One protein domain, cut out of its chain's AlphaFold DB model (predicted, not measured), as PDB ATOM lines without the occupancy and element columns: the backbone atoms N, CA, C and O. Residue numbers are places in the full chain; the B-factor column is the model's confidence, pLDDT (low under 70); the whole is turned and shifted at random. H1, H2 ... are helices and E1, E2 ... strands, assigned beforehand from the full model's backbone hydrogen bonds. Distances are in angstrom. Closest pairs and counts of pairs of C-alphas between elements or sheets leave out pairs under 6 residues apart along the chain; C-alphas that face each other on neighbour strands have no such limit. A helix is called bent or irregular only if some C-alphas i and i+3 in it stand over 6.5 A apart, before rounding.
ATOM      1  N   ILE A  12      19.780  34.604  16.462       89.06
ATOM      2  CA  ILE A  12      20.864  33.919  15.760       89.06
ATOM      3  C   ILE A  12      22.065  34.843  15.573       89.06
ATOM      4  O   ILE A  12      21.907  36.065  15.418       89.06
ATOM      5  N   THR A  13      23.244  34.236  15.522       89.88
ATOM      6  CA  THR A  13      24.513  34.893  15.210       89.88
ATOM      7  C   THR A  13      24.913  34.583  13.769       89.88
ATOM      8  O   THR A  13      25.017  33.428  13.366       89.88
ATOM      9  N   VAL A  14      25.124  35.621  12.957       88.50
ATOM     10  CA  VAL A  14      25.389  35.499  11.515       88.50
ATOM     11  C   VAL A  14      26.744  36.122  11.178       88.50
ATOM     12  O   VAL A  14      26.957  37.291  11.487       88.50
ATOM     13  N   PRO A  15      27.674  35.412  10.522       87.00
ATOM     14  CA  PRO A  15      28.950  35.996  10.121       87.00
ATOM     15  C   PRO A  15      28.767  37.059   9.027       87.00
ATOM     16  O   PRO A  15      28.061  36.853   8.037       87.00
ATOM     17  N   VAL A  16      29.451  38.193   9.175       86.62
ATOM     18  CA  VAL A  16      29.505  39.257   8.168       86.62
ATOM     19  C   VAL A  16      30.469  38.834   7.068       86.62
ATOM     20  O   VAL A  16      31.684  38.790   7.256       86.62
ATOM     21  N   VAL A  17      29.929  38.523   5.891       76.00
ATOM     22  CA  VAL A  17      30.742  38.187   4.720       76.00
ATOM     23  C   VAL A  17      31.260  39.475   4.081       76.00
ATOM     24  O   VAL A  17      30.505  40.229   3.463       76.00
ATOM     25  N   LEU A  31      23.717  25.257  10.783       55.28
ATOM     26  CA  LEU A  31      23.584  24.945  12.188       55.28
ATOM     27  C   LEU A  31      24.227  26.070  12.974       55.28
ATOM     28  O   LEU A  31      25.424  26.319  12.840       55.28
ATOM     29  N   ASP A  32      23.411  26.704  13.809       62.09
ATOM     30  CA  ASP A  32      23.875  27.523  14.918       62.09
ATOM     31  C   ASP A  32      24.683  26.596  15.844       62.09
ATOM     32  O   ASP A  32      24.131  25.813  16.627       62.09
ATOM     33  N   ASP A  33      25.997  26.569  15.638       71.56
ATOM     34  CA  ASP A  33      26.943  25.802  16.439       71.56
ATOM     35  C   ASP A  33      27.485  26.682  17.570       71.56
ATOM     36  O   ASP A  33      27.701  27.881  17.395       71.56
ATOM     37  N   GLU A  34      27.764  26.073  18.721       78.88
ATOM     38  CA  GLU A  34      28.369  26.742  19.880       78.88
ATOM     39  C   GLU A  34      29.695  27.420  19.497       78.88
ATOM     40  O   GLU A  34      30.060  28.450  20.056       78.88
ATOM     41  N   SER A  35      30.411  26.875  18.506       81.06
ATOM     42  CA  SER A  35      31.634  27.488  17.980       81.06
ATOM     43  C   SER A  35      31.396  28.861  17.334       81.06
ATOM     44  O   SER A  35      32.236  29.748  17.487       81.06
ATOM     45  N   ILE A  36      30.256  29.056  16.659       84.31
ATOM     46  CA  ILE A  36      29.870  30.329  16.035       84.31
ATOM     47  C   ILE A  36      29.504  31.341  17.116       84.31
ATOM     48  O   ILE A  36      29.973  32.475  17.065       84.31
ATOM     49  N   GLU A  37      28.717  30.930  18.111       85.94
ATOM     50  CA  GLU A  37      28.335  31.798  19.232       85.94
ATOM     51  C   GLU A  37      29.569  32.231  20.044       85.94
ATOM     52  O   GLU A  37      29.755  33.416  20.319       85.94
ATOM     53  N   ALA A  38      30.487  31.300  20.324       87.19
ATOM     54  CA  ALA A  38      31.735  31.597  21.020       87.19
ATOM     55  C   ALA A  38      32.661  32.540  20.225       87.19
ATOM     56  O   ALA A  38      33.307  33.409  20.816       87.19
ATOM     57  N   ASP A  39      32.748  32.404  18.895       87.62
ATOM     58  CA  ASP A  39      33.507  33.358  18.071       87.62
ATOM     59  C   ASP A  39      32.795  34.717  17.980       87.62
ATOM     60  O   ASP A  39      33.456  35.758  17.986       87.62
ATOM     61  N   GLY A  40      31.460  34.726  17.985       86.75
ATOM     62  CA  GLY A  40      30.632  35.926  18.098       86.75
ATOM     63  C   GLY A  40      30.904  36.717  19.377       86.75
ATOM     64  O   GLY A  40      31.055  37.941  19.321       86.75
ATOM     65  N   ASP A  41      31.062  36.028  20.508       87.62
ATOM     66  CA  ASP A  41      31.414  36.634  21.795       87.62
ATOM     67  C   ASP A  41      32.818  37.264  21.787       87.62
ATOM     68  O   ASP A  41      33.032  38.350  22.339       87.62
ATOM     69  N   ILE A  42      33.794  36.600  21.157       91.81
ATOM     70  CA  ILE A  42      35.192  37.059  21.109       91.81
ATOM     71  C   ILE A  42      35.376  38.176  20.072       91.81
ATOM     72  O   ILE A  42      36.095  39.148  20.321       91.81
ATOM     73  N   ASN A  43      34.746  38.045  18.904       90.69
ATOM     74  CA  ASN A  43      34.941  38.894  17.732       90.69
ATOM     75  C   ASN A  43      33.625  39.513  17.221       90.69
ATOM     76  O   ASN A  43      33.335  39.416  16.025       90.69
ATOM     77  N   PRO A  44      32.857  40.249  18.050       89.62
ATOM     78  CA  PRO A  44      31.506  40.695  17.697       89.62
ATOM     79  C   PRO A  44      31.450  41.609  16.466       89.62
ATOM     80  O   PRO A  44      30.418  41.706  15.816       89.62
ATOM     81  N   SER A  45      32.551  42.273  16.090       90.75
ATOM     82  CA  SER A  45      32.607  43.109  14.880       90.75
ATOM     83  C   SER A  45      32.541  42.322  13.568       90.75
ATOM     84  O   SER A  45      32.396  42.933  12.514       90.75
ATOM     85  N   LYS A  46      32.724  40.999  13.615       88.94
ATOM     86  CA  LYS A  46      32.656  40.105  12.452       88.94
ATOM     87  C   LYS A  46      31.293  39.435  12.300       88.94
ATOM     88  O   LYS A  46      31.121  38.649  11.375       88.94
ATOM     89  N   PHE A  47      30.350  39.725  13.191       90.50
ATOM     90  CA  PHE A  47      29.049  39.078  13.231       90.50
ATOM     91  C   PHE A  47      27.923  40.111  13.292       90.50
ATOM     92  O   PHE A  47      28.072  41.214  13.819       90.50
ATOM     93  N   GLU A  48      26.782  39.738  12.734       90.12
ATOM     94  CA  GLU A  48      25.499  40.399  12.901       90.12
ATOM     95  C   GLU A  48      24.591  39.512  13.751       90.12
ATOM     96  O   GLU A  48      24.552  38.295  13.589       90.12
ATOM     97  N   PHE A  49      23.834  40.136  14.649       91.88
ATOM     98  CA  PHE A  49      22.912  39.442  15.540       91.88
ATOM     99  C   PHE A  49      21.484  39.773  15.132       91.88
ATOM    100  O   PHE A  49      21.103  40.947  15.082       91.88
ATOM    101  N   LEU A  50      20.689  38.745  14.844       91.00
ATOM    102  CA  LEU A  50      19.331  38.898  14.329       91.00
ATOM    103  C   LEU A  50      18.342  38.131  15.199       91.00
ATOM    104  O   LEU A  50      18.574  36.984  15.560       91.00
ATOM    105  N   GLY A  51      17.195  38.734  15.505       91.06
ATOM    106  CA  GLY A  51      16.129  38.010  16.184       91.06
ATOM    107  C   GLY A  51      15.077  38.898  16.826       91.06
ATOM    108  O   GLY A  51      15.202  40.122  16.908       91.06
ATOM    109  N   LYS A  52      13.995  38.254  17.277       89.81
ATOM    110  CA  LYS A  52      12.798  38.949  17.773       89.81
ATOM    111  C   LYS A  52      13.070  39.794  19.023       89.81
ATOM    112  O   LYS A  52      12.408  40.811  19.224       89.81
ATOM    113  N   GLU A  53      14.007  39.375  19.873       91.56
ATOM    114  CA  GLU A  53      14.292  40.046  21.148       91.56
ATOM    115  C   GLU A  53      15.170  41.277  20.919       91.56
ATOM    116  O   GLU A  53      14.915  42.340  21.490       91.56
ATOM    117  N   ILE A  54      16.118  41.172  19.986       92.94
ATOM    118  CA  ILE A  54      16.938  42.291  19.510       92.94
ATOM    119  C   ILE A  54      16.046  43.361  18.865       92.94
ATOM    120  O   ILE A  54      16.115  44.542  19.217       92.94
ATOM    121  N   ASP A  55      15.134  42.940  17.984       92.50
ATOM    122  CA  ASP A  55      14.151  43.819  17.348       92.50
ATOM    123  C   ASP A  55      13.271  44.542  18.376       92.50
ATOM    124  O   ASP A  55      13.006  45.746  18.250       92.50
ATOM    125  N   ALA A  56      12.810  43.832  19.409       92.31
ATOM    126  CA  ALA A  56      12.061  44.432  20.508       92.31
ATOM    127  C   ALA A  56      12.912  45.469  21.258       92.31
ATOM    128  O   ALA A  56      12.441  46.587  21.495       92.31
ATOM    129  N   GLY A  57      14.176  45.151  21.545       93.38
ATOM    130  CA  GLY A  57      15.145  46.068  22.141       93.38
ATOM    131  C   GLY A  57      15.277  47.372  21.353       93.38
ATOM    132  O   GLY A  57      15.088  48.459  21.910       93.38
ATOM    133  N   PHE A  58      15.505  47.292  20.039       94.31
ATOM    134  CA  PHE A  58      15.586  48.474  19.173       94.31
ATOM    135  C   PHE A  58      14.291  49.285  19.134       94.31
ATOM    136  O   PHE A  58      14.324  50.512  19.048       94.31
ATOM    137  N   ARG A  59      13.128  48.643  19.246       94.88
ATOM    138  CA  ARG A  59      11.845  49.361  19.297       94.88
ATOM    139  C   ARG A  59      11.641  50.073  20.624       94.88
ATOM    140  O   ARG A  59      11.104  51.179  20.626       94.88
ATOM    141  N   VAL A  60      12.104  49.492  21.727       95.31
ATOM    142  CA  VAL A  60      12.100  50.146  23.042       95.31
ATOM    143  C   VAL A  60      13.064  51.338  23.078       95.31
ATOM    144  O   VAL A  60      12.797  52.316  23.780       95.31
ATOM    145  N   ALA A  61      14.133  51.321  22.271       94.50
ATOM    146  CA  ALA A  61      15.106  52.412  22.156       94.50
ATOM    147  C   ALA A  61      14.470  53.792  21.964       94.50
ATOM    148  O   ALA A  61      14.965  54.775  22.513       94.50
ATOM    149  N   LYS A  62      13.353  53.866  21.226       94.75
ATOM    150  CA  LYS A  62      12.641  55.123  20.942       94.75
ATOM    151  C   LYS A  62      12.148  55.839  22.207       94.75
ATOM    152  O   LYS A  62      11.854  57.029  22.161       94.75
ATOM    153  N   HIS A  63      12.036  55.117  23.323       95.06
ATOM    154  CA  HIS A  63      11.633  55.650  24.625       95.06
ATOM    155  C   HIS A  63      12.812  56.063  25.508       95.06
ATOM    156  O   HIS A  63      12.602  56.595  26.602       95.06
ATOM    157  N   ALA A  64      14.044  55.804  25.070       95.69
ATOM    158  CA  ALA A  64      15.230  56.279  25.756       95.69
ATOM    159  C   ALA A  64      15.442  57.775  25.492       95.69
ATOM    160  O   ALA A  64      15.079  58.314  24.448       95.69
ATOM    161  N   GLY A  65      16.063  58.445  26.454       92.56
ATOM    162  CA  GLY A  65      16.427  59.852  26.372       92.56
ATOM    163  C   GLY A  65      17.690  60.126  27.177       92.56
ATOM    164  O   GLY A  65      18.216  59.239  27.846       92.56
ATOM    165  N   ALA A  66      18.171  61.369  27.143       91.12
ATOM    166  CA  ALA A  66      19.360  61.774  27.899       91.12
ATOM    167  C   ALA A  66      19.200  61.598  29.424       91.12
ATOM    168  O   ALA A  66      20.190  61.461  30.135       91.12
ATOM    169  N   ASP A  67      17.959  61.613  29.907       91.06
ATOM    170  CA  ASP A  67      17.553  61.437  31.301       91.06
ATOM    171  C   ASP A  67      16.833  60.102  31.551       91.06
ATOM    172  O   ASP A  67      16.491  59.791  32.690       91.06
ATOM    173  N   ARG A  68      16.616  59.283  30.517       92.56
ATOM    174  CA  ARG A  68      15.791  58.074  30.598       92.56
ATOM    175  C   ARG A  68      16.475  56.869  29.981       92.56
ATOM    176  O   ARG A  68      16.683  56.787  28.771       92.56
ATOM    177  N   PHE A  69      16.728  55.871  30.813       96.56
ATOM    178  CA  PHE A  69      17.239  54.585  30.377       96.56
ATOM    179  C   PHE A  69      16.082  53.601  30.191       96.56
ATOM    180  O   PHE A  69      15.648  52.964  31.146       96.56
ATOM    181  N   ALA A  70      15.555  53.515  28.968       97.31
ATOM    182  CA  ALA A  70      14.475  52.584  28.632       97.31
ATOM    183  C   ALA A  70      14.935  51.118  28.697       97.31
ATOM    184  O   ALA A  70      16.082  50.818  28.346       97.31
ATOM    185  N   LEU A  71      14.036  50.235  29.125       97.75
ATOM    186  CA  LEU A  71      14.280  48.810  29.347       97.75
ATOM    187  C   LEU A  71      13.275  47.955  28.573       97.75
ATOM    188  O   LEU A  71      12.092  48.298  28.538       97.75
ATOM    189  N   SER A  72      13.728  46.838  27.994       96.88
ATOM    190  CA  SER A  72      12.803  45.780  27.569       96.88
ATOM    191  C   SER A  72      12.088  45.169  28.782       96.88
ATOM    192  O   SER A  72      12.535  45.317  29.919       96.88
ATOM    193  N   LEU A  73      10.968  44.496  28.543       96.75
ATOM    194  CA  LEU A  73      10.135  43.792  29.517       96.75
ATOM    195  C   LEU A  73      10.967  42.837  30.374       96.75
ATOM    196  O   LEU A  73      10.908  42.894  31.598       96.75
ATOM    197  N   GLU A  74      11.770  42.004  29.725       95.31
ATOM    198  CA  GLU A  74      12.605  40.981  30.340       95.31
ATOM    199  C   GLU A  74      13.720  41.616  31.183       95.31
ATOM    200  O   GLU A  74      13.900  41.274  32.353       95.31
ATOM    201  N   ALA A  75      14.411  42.623  30.636       96.19
ATOM    202  CA  ALA A  75      15.440  43.367  31.358       96.19
ATOM    203  C   ALA A  75      14.860  44.126  32.565       96.19
ATOM    204  O   ALA A  75      15.457  44.150  33.641       96.19
ATOM    205  N   ALA A  76      13.682  44.733  32.407       97.12
ATOM    206  CA  ALA A  76      12.972  45.402  33.488       97.12
ATOM    207  C   ALA A  76      12.542  44.420  34.578       97.12
ATOM    208  O   ALA A  76      12.670  44.749  35.755       97.12
ATOM    209  N   TYR A  77      12.079  43.224  34.203       97.38
ATOM    210  CA  TYR A  77      11.710  42.171  35.143       97.38
ATOM    211  C   TYR A  77      12.914  41.738  35.986       97.38
ATOM    212  O   TYR A  77      12.845  41.806  37.212       97.38
ATOM    213  N   LEU A  78      14.041  41.395  35.349       95.44
ATOM    214  CA  LEU A  78      15.259  40.963  36.046       95.44
ATOM    215  C   LEU A  78      15.823  42.052  36.971       95.44
ATOM    216  O   LEU A  78      16.203  41.776  38.109       95.44
ATOM    217  N   LEU A  79      15.853  43.310  36.519       95.62
ATOM    218  CA  LEU A  79      16.330  44.421  37.349       95.62
ATOM    219  C   LEU A  79      15.372  44.726  38.506       95.62
ATOM    220  O   LEU A  79      15.823  45.012  39.615       95.62
ATOM    221  N   ALA A  80      14.058  44.667  38.272       96.19
ATOM    222  CA  ALA A  80      13.067  44.836  39.329       96.19
ATOM    223  C   ALA A  80      13.172  43.715  40.367       96.19
ATOM    224  O   ALA A  80      13.089  44.003  41.560       96.19
ATOM    225  N   GLN A  81      13.416  42.476  39.928       95.50
ATOM    226  CA  GLN A  81      13.664  41.329  40.794       95.50
ATOM    227  C   GLN A  81      14.895  41.558  41.673       95.50
ATOM    228  O   GLN A  81      14.768  41.586  42.895       95.50
ATOM    229  N   GLY A  82      16.058  41.832  41.073       94.00
ATOM    230  CA  GLY A  82      17.285  42.080  41.833       94.00
ATOM    231  C   GLY A  82      17.146  43.251  42.813       94.00
ATOM    232  O   GLY A  82      17.652  43.203  43.932       94.00
ATOM    233  N   CYS A  83      16.407  44.300  42.443       95.12
ATOM    234  CA  CYS A  83      16.171  45.433  43.334       95.12
ATOM    235  C   CYS A  83      15.135  45.130  44.433       95.12
ATOM    236  O   CYS A  83      15.242  45.676  45.529       95.12
ATOM    237  N   ALA A  84      14.148  44.264  44.182       94.00
ATOM    238  CA  ALA A  84      13.223  43.777  45.208       94.00
ATOM    239  C   ALA A  84      13.938  42.871  46.227       94.00
ATOM    240  O   ALA A  84      13.670  42.960  47.422       94.00
ATOM    241  N   GLU A  85      14.908  42.079  45.769       93.31
ATOM    242  CA  GLU A  85      15.786  41.242  46.598       93.31
ATOM    243  C   GLU A  85      16.887  42.046  47.320       93.31
ATOM    244  O   GLU A  85      17.626  41.507  48.142       93.31
ATOM    245  N   GLY A  86      16.994  43.353  47.052       92.94
ATOM    246  CA  GLY A  86      17.935  44.258  47.718       92.94
ATOM    247  C   GLY A  86      19.347  44.289  47.124       92.94
ATOM    248  O   GLY A  86      20.223  44.938  47.694       92.94
ATOM    249  N   ALA A  87      19.584  43.648  45.976       91.19
ATOM    250  CA  ALA A  87      20.873  43.682  45.279       91.19
ATOM    251  C   ALA A  87      21.153  45.039  44.602       91.19
ATOM    252  O   ALA A  87      22.307  45.408  44.388       91.19
ATOM    253  N   CYS A  88      20.103  45.795  44.264       90.25
ATOM    254  CA  CYS A  88      20.203  47.113  43.640       90.25
ATOM    255  C   CYS A  88      19.107  48.075  44.112       90.25
ATOM    256  O   CYS A  88      18.130  47.687  44.745       90.25
ATOM    257  N   SER A  89      19.249  49.356  43.763       91.81
ATOM    258  CA  SER A  89      18.188  50.349  43.924       91.81
ATOM    259  C   SER A  89      18.161  51.269  42.710       91.81
ATOM    260  O   SER A  89      19.107  52.022  42.475       91.81
ATOM    261  N   PHE A  90      17.078  51.197  41.935       91.38
ATOM    262  CA  PHE A  90      16.867  52.044  40.765       91.38
ATOM    263  C   PHE A  90      15.522  52.779  40.841       91.38
ATOM    264  O   PHE A  90      14.514  52.179  41.224       91.38
ATOM    265  N   PRO A  91      15.478  54.069  40.453       91.25
ATOM    266  CA  PRO A  91      14.235  54.824  40.336       91.25
ATOM    267  C   PRO A  91      13.509  54.443  39.038       91.25
ATOM    268  O   PRO A  91      13.694  55.070  37.990       91.25
ATOM    269  N   PHE A  92      12.701  53.384  39.094       94.94
ATOM    270  CA  PHE A  92      11.897  52.958  37.953       94.94
ATOM    271  C   PHE A  92      10.730  53.909  37.698       94.94
ATOM    272  O   PHE A  92      10.050  54.376  38.611       94.94
ATOM    273  N   THR A  93      10.441  54.114  36.422       93.88
ATOM    274  CA  THR A  93       9.288  54.854  35.920       93.88
ATOM    275  C   THR A  93       8.511  53.968  34.956       93.88
ATOM    276  O   THR A  93       9.099  53.236  34.157       93.88
ATOM    277  N   TYR A  94       7.183  54.041  35.028       94.31
ATOM    278  CA  TYR A  94       6.287  53.331  34.120       94.31
ATOM    279  C   TYR A  94       5.516  54.339  33.267       94.31
ATOM    280  O   TYR A  94       4.782  55.184  33.781       94.31
ATOM    281  N   GLY A  95       5.728  54.273  31.954       91.81
ATOM    282  CA  GLY A  95       5.150  55.184  30.967       91.81
ATOM    283  C   GLY A  95       3.756  54.791  30.478       91.81
ATOM    284  O   GLY A  95       3.157  55.556  29.726       91.81
ATOM    285  N   GLY A  96       3.237  53.637  30.907       93.75
ATOM    286  CA  GLY A  96       2.038  53.012  30.350       93.75
ATOM    287  C   GLY A  96       2.389  51.907  29.353       93.75
ATOM    288  O   GLY A  96       3.500  51.377  29.372       93.75
ATOM    289  N   ARG A  97       1.432  51.555  28.490       95.19
ATOM    290  CA  ARG A  97       1.634  50.570  27.421       95.19
ATOM    291  C   ARG A  97       1.434  51.211  26.062       95.19
ATOM    292  O   ARG A  97       0.489  51.976  25.884       95.19
ATOM    293  N   GLU A  98       2.284  50.852  25.117       95.56
ATOM    294  CA  GLU A  98       2.209  51.320  23.737       95.56
ATOM    295  C   GLU A  98       2.365  50.152  22.774       95.56
ATOM    296  O   GLU A  98       3.130  49.222  23.022       95.56
ATOM    297  N   GLU A  99       1.658  50.193  21.650       95.75
ATOM    298  CA  GLU A  99       1.858  49.204  20.601       95.75
ATOM    299  C   GLU A  99       3.243  49.387  19.963       95.75
ATOM    300  O   GLU A  99       3.595  50.450  19.435       95.75
ATOM    301  N   LEU A 100       4.044  48.325  20.007       94.00
ATOM    302  CA  LEU A 100       5.318  48.242  19.312       94.00
ATOM    303  C   LEU A 100       5.143  47.263  18.152       94.00
ATOM    304  O   LEU A 100       5.026  46.058  18.361       94.00
ATOM    305  N   LYS A 101       5.108  47.782  16.918       92.25
ATOM    306  CA  LYS A 101       4.919  46.967  15.703       92.25
ATOM    307  C   LYS A 101       5.852  45.752  15.723       92.25
ATOM    308  O   LYS A 101       7.041  45.922  15.938       92.25
ATOM    309  N   GLY A 102       5.338  44.552  15.476       88.56
ATOM    310  CA  GLY A 102       6.156  43.331  15.432       88.56
ATOM    311  C   GLY A 102       6.658  42.818  16.790       88.56
ATOM    312  O   GLY A 102       7.313  41.786  16.821       88.56
ATOM    313  N   VAL A 103       6.328  43.479  17.903       90.19
ATOM    314  CA  VAL A 103       6.597  42.997  19.266       90.19
ATOM    315  C   VAL A 103       5.291  42.455  19.834       90.19
ATOM    316  O   VAL A 103       4.245  43.078  19.655       90.19
ATOM    317  N   ILE A 104       5.335  41.280  20.471       90.19
ATOM    318  CA  ILE A 104       4.184  40.618  21.123       90.19
ATOM    319  C   ILE A 104       2.885  40.615  20.285       90.19
ATOM    320  O   ILE A 104       1.784  40.786  20.796       90.19
ATOM    321  N   GLY A 105       3.001  40.462  18.960       87.06
ATOM    322  CA  GLY A 105       1.841  40.389  18.065       87.06
ATOM    323  C   GLY A 105       0.997  41.670  17.983       87.06
ATOM    324  O   GLY A 105      -0.196  41.579  17.714       87.06
ATOM    325  N   GLY A 106       1.585  42.849  18.227       86.44
ATOM    326  CA  GLY A 106       0.865  44.134  18.188       86.44
ATOM    327  C   GLY A 106       0.074  44.442  19.465       86.44
ATOM    328  O   GLY A 106      -0.670  45.419  19.522       86.44
ATOM    329  N   ARG A 107       0.229  43.632  20.518       93.12
ATOM    330  CA  ARG A 107      -0.343  43.931  21.835       93.12
ATOM    331  C   ARG A 107       0.392  45.131  22.469       93.12
ATOM    332  O   ARG A 107       1.578  45.339  22.197       93.12
ATOM    333  N   PRO A 108      -0.273  45.943  23.313       95.81
ATOM    334  CA  PRO A 108       0.378  47.065  23.990       95.81
ATOM    335  C   PRO A 108       1.505  46.603  24.927       95.81
ATOM    336  O   PRO A 108       1.256  45.967  25.950       95.81
ATOM    337  N   TYR A 109       2.736  46.982  24.603       96.94
ATOM    338  CA  TYR A 109       3.953  46.631  25.327       96.94
ATOM    339  C   TYR A 109       4.230  47.616  26.474       96.94
ATOM    340  O   TYR A 109       4.070  48.827  26.281       96.94
ATOM    341  N   PRO A 110       4.652  47.156  27.666       96.94
ATOM    342  CA  PRO A 110       4.913  48.025  28.806       96.94
ATOM    343  C   PRO A 110       6.177  48.859  28.603       96.94
ATOM    344  O   PRO A 110       7.258  48.339  28.345       96.94
ATOM    345  N   ILE A 111       6.051  50.174  28.774       96.50
ATOM    346  CA  ILE A 111       7.174  51.101  28.653       96.50
ATOM    347  C   ILE A 111       7.744  51.373  30.042       96.50
ATOM    348  O   ILE A 111       7.152  52.105  30.840       96.50
ATOM    349  N   VAL A 112       8.905  50.786  30.324       97.00
ATOM    350  CA  VAL A 112       9.621  50.935  31.595       97.00
ATOM    351  C   VAL A 112      10.952  51.636  31.353       97.00
ATOM    352  O   VAL A 112      11.654  51.357  30.380       97.00
ATOM    353  N   ALA A 113      11.313  52.560  32.239       96.19
ATOM    354  CA  ALA A 113      12.603  53.235  32.182       96.19
ATOM    355  C   ALA A 113      13.156  53.543  33.573       96.19
ATOM    356  O   ALA A 113      12.397  53.733  34.522       96.19
ATOM    357  N   ILE A 114      14.476  53.662  33.674       95.31
ATOM    358  CA  ILE A 114      15.172  54.175  34.857       95.31
ATOM    359  C   ILE A 114      15.494  55.657  34.636       95.31
ATOM    360  O   ILE A 114      16.000  56.034  33.576       95.31
ATOM    361  N   ASP A 115      15.207  56.495  35.632       91.94
ATOM    362  CA  ASP A 115      15.647  57.894  35.640       91.94
ATOM    363  C   ASP A 115      17.166  57.974  35.860       91.94
ATOM    364  O   ASP A 115      17.704  57.446  36.833       91.94
ATOM    365  N   THR A 116      17.858  58.636  34.936       93.19
ATOM    366  CA  THR A 116      19.322  58.773  34.933       93.19
ATOM    367  C   THR A 116      19.800  60.217  35.090       93.19
ATOM    368  O   THR A 116      21.008  60.468  35.045       93.19
ATOM    369  N   GLU A 117      18.897  61.181  35.310       92.38
ATOM    370  CA  GLU A 117      19.267  62.592  35.431       92.38
ATOM    371  C   GLU A 117      20.135  62.847  36.673       92.38
ATOM    372  O   GLU A 117      19.744  62.645  37.824       92.38
ATOM    373  N   ARG A 118      21.345  63.363  36.447       89.31
ATOM    374  CA  ARG A 118      22.319  63.615  37.516       89.31
ATOM    375  C   ARG A 118      22.160  65.011  38.112       89.31
ATOM    376  O   ARG A 118      22.410  65.213  39.307       89.31
ATOM    377  N   ARG A 119      21.705  65.991  37.324       93.56
ATOM    378  CA  ARG A 119      21.600  67.399  37.732       93.56
ATOM    379  C   ARG A 119      20.424  67.601  38.684       93.56
ATOM    380  O   ARG A 119      19.271  67.367  38.336       93.56
ATOM    381  N   ALA A 120      20.710  68.115  39.880       91.50
ATOM    382  CA  ALA A 120      19.701  68.323  40.921       91.50
ATOM    383  C   ALA A 120      18.569  69.276  40.494       91.50
ATOM    384  O   ALA A 120      17.406  69.039  40.813       91.50
ATOM    385  N   SER A 121      18.888  70.337  39.742       93.56
ATOM    386  CA  SER A 121      17.880  71.280  39.243       93.56
ATOM    387  C   SER A 121      16.895  70.622  38.277       93.56
ATOM    388  O   SER A 121      15.695  70.847  38.395       93.56
ATOM    389  N   ARG A 122      17.384  69.768  37.370       90.94
ATOM    390  CA  ARG A 122      16.537  69.035  36.422       90.94
ATOM    391  C   ARG A 122      15.716  67.952  37.108       90.94
ATOM    392  O   ARG A 122      14.513  67.921  36.895       90.94
ATOM    393  N   ARG A 123      16.307  67.187  38.035       89.31
ATOM    394  CA  ARG A 123      15.559  66.230  38.874       89.31
ATOM    395  C   ARG A 123      14.381  66.885  39.595       89.31
ATOM    396  O   ARG A 123      13.294  66.319  39.627       89.31
ATOM    397  N   ARG A 124      14.568  68.097  40.132       90.75
ATOM    398  CA  ARG A 124      13.476  68.861  40.757       90.75
ATOM    399  C   ARG A 124      12.362  69.202  39.769       90.75
ATOM    400  O   ARG A 124      11.200  69.023  40.109       90.75
ATOM    401  N   VAL A 125      12.703  69.682  38.570       91.19
ATOM    402  CA  VAL A 125      11.709  69.987  37.525       91.19
ATOM    403  C   VAL A 125      10.943  68.725  37.134       91.19
ATOM    404  O   VAL A 125       9.719  68.717  37.215       91.19
ATOM    405  N   SER A 126      11.645  67.631  36.835       86.50
ATOM    406  CA  SER A 126      11.025  66.356  36.465       86.50
ATOM    407  C   SER A 126      10.144  65.780  37.579       86.50
ATOM    408  O   SER A 126       9.090  65.222  37.292       86.50
ATOM    409  N   ALA A 127      10.511  65.954  38.853       86.25
ATOM    410  CA  ALA A 127       9.671  65.559  39.984       86.25
ATOM    411  C   ALA A 127       8.357  66.364  40.048       86.25
ATOM    412  O   ALA A 127       7.293  65.794  40.317       86.25
ATOM    413  N   TYR A 128       8.398  67.669  39.752       90.38
ATOM    414  CA  TYR A 128       7.183  68.481  39.645       90.38
ATOM    415  C   TYR A 128       6.341  68.071  38.435       90.38
ATOM    416  O   TYR A 128       5.138  67.878  38.583       90.38
ATOM    417  N   GLU A 129       6.950  67.859  37.268       88.75
ATOM    418  CA  GLU A 129       6.250  67.392  36.063       88.75
ATOM    419  C   GLU A 129       5.558  66.043  36.288       88.75
ATOM    420  O   GLU A 129       4.402  65.859  35.905       88.75
ATOM    421  N   ARG A 130       6.232  65.106  36.962       84.94
ATOM    422  CA  ARG A 130       5.674  63.815  37.393       84.94
ATOM    423  C   ARG A 130       4.465  64.001  38.299       84.94
ATOM    424  O   ARG A 130       3.401  63.448  38.039       84.94
ATOM    425  N   THR A 131       4.596  64.863  39.303       86.75
ATOM    426  CA  THR A 131       3.502  65.180  40.229       86.75
ATOM    427  C   THR A 131       2.292  65.774  39.500       86.75
ATOM    428  O   THR A 131       1.167  65.350  39.752       86.75
ATOM    429  N   LEU A 132       2.515  66.702  38.563       90.06
ATOM    430  CA  LEU A 132       1.460  67.349  37.773       90.06
ATOM    431  C   LEU A 132       0.799  66.396  36.766       90.06
ATOM    432  O   LEU A 132      -0.408  66.459  36.560       90.06
ATOM    433  N   SER A 133       1.577  65.507  36.149       84.69
ATOM    434  CA  SER A 133       1.088  64.510  35.185       84.69
ATOM    435  C   SER A 133       0.508  63.250  35.839       84.69
ATOM    436  O   SER A 133       0.027  62.364  35.135       84.69
ATOM    437  N   GLY A 134       0.576  63.135  37.169       81.12
ATOM    438  CA  GLY A 134       0.167  61.941  37.913       81.12
ATOM    439  C   GLY A 134       1.091  60.731  37.727       81.12
ATOM    440  O   GLY A 134       0.812  59.663  38.270       81.12
ATOM    441  N   ARG A 135       2.200  60.875  36.991       79.56
ATOM    442  CA  ARG A 135       3.206  59.823  36.810       79.56
ATOM    443  C   ARG A 135       4.066  59.745  38.066       79.56
ATOM    444  O   ARG A 135       4.576  60.760  38.521       79.56
ATOM    445  N   ARG A 136       4.236  58.557  38.640       75.81
ATOM    446  CA  ARG A 136       5.053  58.356  39.847       75.81
ATOM    447  C   ARG A 136       6.131  57.318  39.598       75.81
ATOM    448  O   ARG A 136       5.975  56.454  38.734       75.81
ATOM    449  N   ASP A 137       7.197  57.419  40.380       84.69
ATOM    450  CA  ASP A 137       8.192  56.360  40.465       84.69
ATOM    451  C   ASP A 137       7.512  55.097  41.020       84.69
ATOM    452  O   ASP A 137       6.625  55.170  41.880       84.69
ATOM    453  N   VAL A 138       7.890  53.940  40.486       90.62
ATOM    454  CA  VAL A 138       7.250  52.660  40.802       90.62
ATOM    455  C   VAL A 138       8.157  51.859  41.725       90.62
ATOM    456  O   VAL A 138       9.344  51.686  41.452       90.62
ATOM    457  N   SER A 139       7.592  51.352  42.824       94.00
ATOM    458  CA  SER A 139       8.299  50.428  43.716       94.00
ATOM    459  C   SER A 139       8.729  49.171  42.947       94.00
ATOM    460  O   SER A 139       7.886  48.606  42.241       94.00
ATOM    461  N   PRO A 140       9.971  48.673  43.122       95.94
ATOM    462  CA  PRO A 140      10.438  47.451  42.467       95.94
ATOM    463  C   PRO A 140       9.502  46.254  42.662       95.94
ATOM    464  O   PRO A 140       9.239  45.532  41.713       95.94
ATOM    465  N   HIS A 141       8.912  46.095  43.851       96.50
ATOM    466  CA  HIS A 141       7.984  44.998  44.154       96.50
ATOM    467  C   HIS A 141       6.689  45.078  43.338       96.50
ATOM    468  O   HIS A 141       6.191  44.073  42.837       96.50
ATOM    469  N   VAL A 142       6.143  46.290  43.194       96.19
ATOM    470  CA  VAL A 142       4.921  46.525  42.412       96.19
ATOM    471  C   VAL A 142       5.209  46.325  40.930       96.19
ATOM    472  O   VAL A 142       4.417  45.702  40.228       96.19
ATOM    473  N   LEU A 143       6.356  46.826  40.466       96.81
ATOM    474  CA  LEU A 143       6.798  46.644  39.092       96.81
ATOM    475  C   LEU A 143       7.008  45.161  38.772       96.81
ATOM    476  O   LEU A 143       6.478  44.687  37.776       96.81
ATOM    477  N   LEU A 144       7.708  44.421  39.635       97.06
ATOM    478  CA  LEU A 144       7.948  42.988  39.483       97.06
ATOM    479  C   LEU A 144       6.637  42.200  39.398       97.06
ATOM    480  O   LEU A 144       6.468  41.397  38.484       97.06
ATOM    481  N   GLY A 145       5.687  42.467  40.302       97.62
ATOM    482  CA  GLY A 145       4.375  41.816  40.281       97.62
ATOM    483  C   GLY A 145       3.589  42.112  39.000       97.62
ATOM    484  O   GLY A 145       3.016  41.205  38.403       97.62
ATOM    485  N   PHE A 146       3.608  43.366  38.540       97.94
ATOM    486  CA  PHE A 146       2.978  43.751  37.278       97.94
ATOM    487  C   PHE A 146       3.626  43.061  36.070       97.94
ATOM    488  O   PHE A 146       2.915  42.477  35.257       97.94
ATOM    489  N   LEU A 147       4.955  43.122  35.946       97.94
ATOM    490  CA  LEU A 147       5.669  42.538  34.810       97.94
ATOM    491  C   LEU A 147       5.536  41.012  34.802       97.94
ATOM    492  O   LEU A 147       5.326  40.445  33.738       97.94
ATOM    493  N   GLY A 148       5.573  40.358  35.966       97.44
ATOM    494  CA  GLY A 148       5.334  38.918  36.077       97.44
ATOM    495  C   GLY A 148       3.940  38.514  35.596       97.44
ATOM    496  O   GLY A 148       3.820  37.625  34.758       97.44
ATOM    497  N   ALA A 149       2.898  39.220  36.047       97.81
ATOM    498  CA  ALA A 149       1.533  38.979  35.578       97.81
ATOM    499  C   ALA A 149       1.370  39.269  34.075       97.81
ATOM    500  O   ALA A 149       0.639  38.569  33.380       97.81
ATOM    501  N   PHE A 150       2.060  40.290  33.558       97.56
ATOM    502  CA  PHE A 150       2.039  40.624  32.134       97.56
ATOM    503  C   PHE A 150       2.711  39.543  31.278       97.56
ATOM    504  O   PHE A 150       2.170  39.167  30.243       97.56
ATOM    505  N   ILE A 151       3.868  39.033  31.710       96.06
ATOM    506  CA  ILE A 151       4.579  37.940  31.031       96.06
ATOM    507  C   ILE A 151       3.679  36.702  30.947       96.06
ATOM    508  O   ILE A 151       3.561  36.109  29.876       96.06
ATOM    509  N   GLU A 152       2.992  36.357  32.039       95.94
ATOM    510  CA  GLU A 152       2.059  35.226  32.081       95.94
ATOM    511  C   GLU A 152       0.853  35.416  31.140       95.94
ATOM    512  O   GLU A 152       0.550  34.526  30.342       95.94
ATOM    513  N   ASP A 153       0.198  36.582  31.174       96.31
ATOM    514  CA  ASP A 153      -0.977  36.891  30.340       96.31
ATOM    515  C   ASP A 153      -0.652  36.914  28.836       96.31
ATOM    516  O   ASP A 153      -1.370  36.339  28.010       96.31
ATOM    517  N   GLU A 154       0.463  37.544  28.467       95.00
ATOM    518  CA  GLU A 154       0.920  37.636  27.077       95.00
ATOM    519  C   GLU A 154       1.634  36.366  26.596       95.00
ATOM    520  O   GLU A 154       2.004  36.273  25.422       95.00
ATOM    521  N   LYS A 155       1.813  35.372  27.479       93.06
ATOM    522  CA  LYS A 155       2.557  34.131  27.212       93.06
ATOM    523  C   LYS A 155       3.968  34.410  26.694       93.06
ATOM    524  O   LYS A 155       4.481  33.696  25.827       93.06
TER     525      LYS A 155
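This is residues 12 to 17 and 31 to 155 of the 242 residues of an uncharacterized protein of Methylorubrum populi (UniProt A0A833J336). A small, strongly twisted sheet of three strands, E3, E5 and E4, makes the core, with H2 on one face and H3 and H5 side by side on the other. Two smaller parts lie toward the two ends of the longest axis: a small head, in which H1 packs on the strand pair E1 and E2, and the helix H4, set away from the other helices. The printed part has 131 residues with five named helices and five named strands, in the order E1 H1 E2 H2 E3 H3 E4 E5 H4 H5; both sheets, E3 - E5 - E4 and E1 - E2, are antiparallel, and the class is mixed, helices and strands. The whole is loose, with a radius of gyration of the C-alphas of 17.5 A and spans of 53 by 36 by 31 A.

The larger sheet has E5, residues 108 to 115, 22.0 A from first to last C-alpha; E4, residues 92 to 99, 20.4 A, which bends by 53 degrees at residue 96; and E3, residues 68 to 71. C-alpha 108, where E5 begins, is at (0.378, 47.065, 23.990). H2 is residues 52 to 63, 18.1 A; it is neither bent nor irregular, but only just: C-alphas 59 and 62 are 6.0 A apart. H3 is residues 73 to 84, 16.0 A, and H5 is residues 140 to 153, 19.7 A, ending with C-alpha 153 at (-0.977, 36.891, 30.340). H4 is residues 120 to 133, 19.8 A. The head has E1, residues 12 to 15, beginning with C-alpha 12 at (20.864, 33.919, 15.760), H1, residues 34 to 42, and E2, residues 47 to 51.

E5 is the inner strand of the larger sheet, which is only just strongly twisted, with C-alphas up to 4.2 A off its best plane. E4 and E5 form a hairpin at 154 degrees, with N 95 and O 111 within hydrogen-bond range at 2.8 A. E3 and E5 are antiparallel at 135 degrees, with N 69 and O 114 at 2.9 A. E3, H3 and E4 make a split strand-helix-strand unit, two strands running the same way with E5 between them, and its crossover is right-handed. H3 is on the sheet over E5 and E4, at a height over the sheet of 10.0 A; its closest C-alphas to E5 are those of Ala 76 and Val 112, 6.7 A apart. H5 is on the same face, and touches H3, closest at the C-alphas of Ala 80 and Pro 140, 4.9 A apart; they run opposite ways at a tilt of 36 degrees, only just steep. H2 is on the opposite face, at a height of 5.8 A; its closest C-alphas to E3 are those of His 63 and Ala 70, 5.8 A apart. H4 is not on the sheet and is apart from H5. In the head, E1 and E2 are antiparallel at 154 degrees, with N 14 and O 48 at 2.8 A, and the closest C-alphas of E1 and H1 are those of Thr 13 and Glu 37, 6.4 A apart. Every O i to N i+4 pair is within hydrogen-bond range in H1, H3, H4 and H5, and 6 of 8 are in H2.

The two C-alphas farthest apart are those of Leu 31 and Leu 132, 54.2 A. Residues 18 to 30 are not printed, and C-alphas 17 and 31 are 16.8 A apart across this cut, in the link from E1 to H1. Of the links that are printed whole, none is long. The mean pLDDT of the printed part is 91.3, and residues 31 to 32 are under 70.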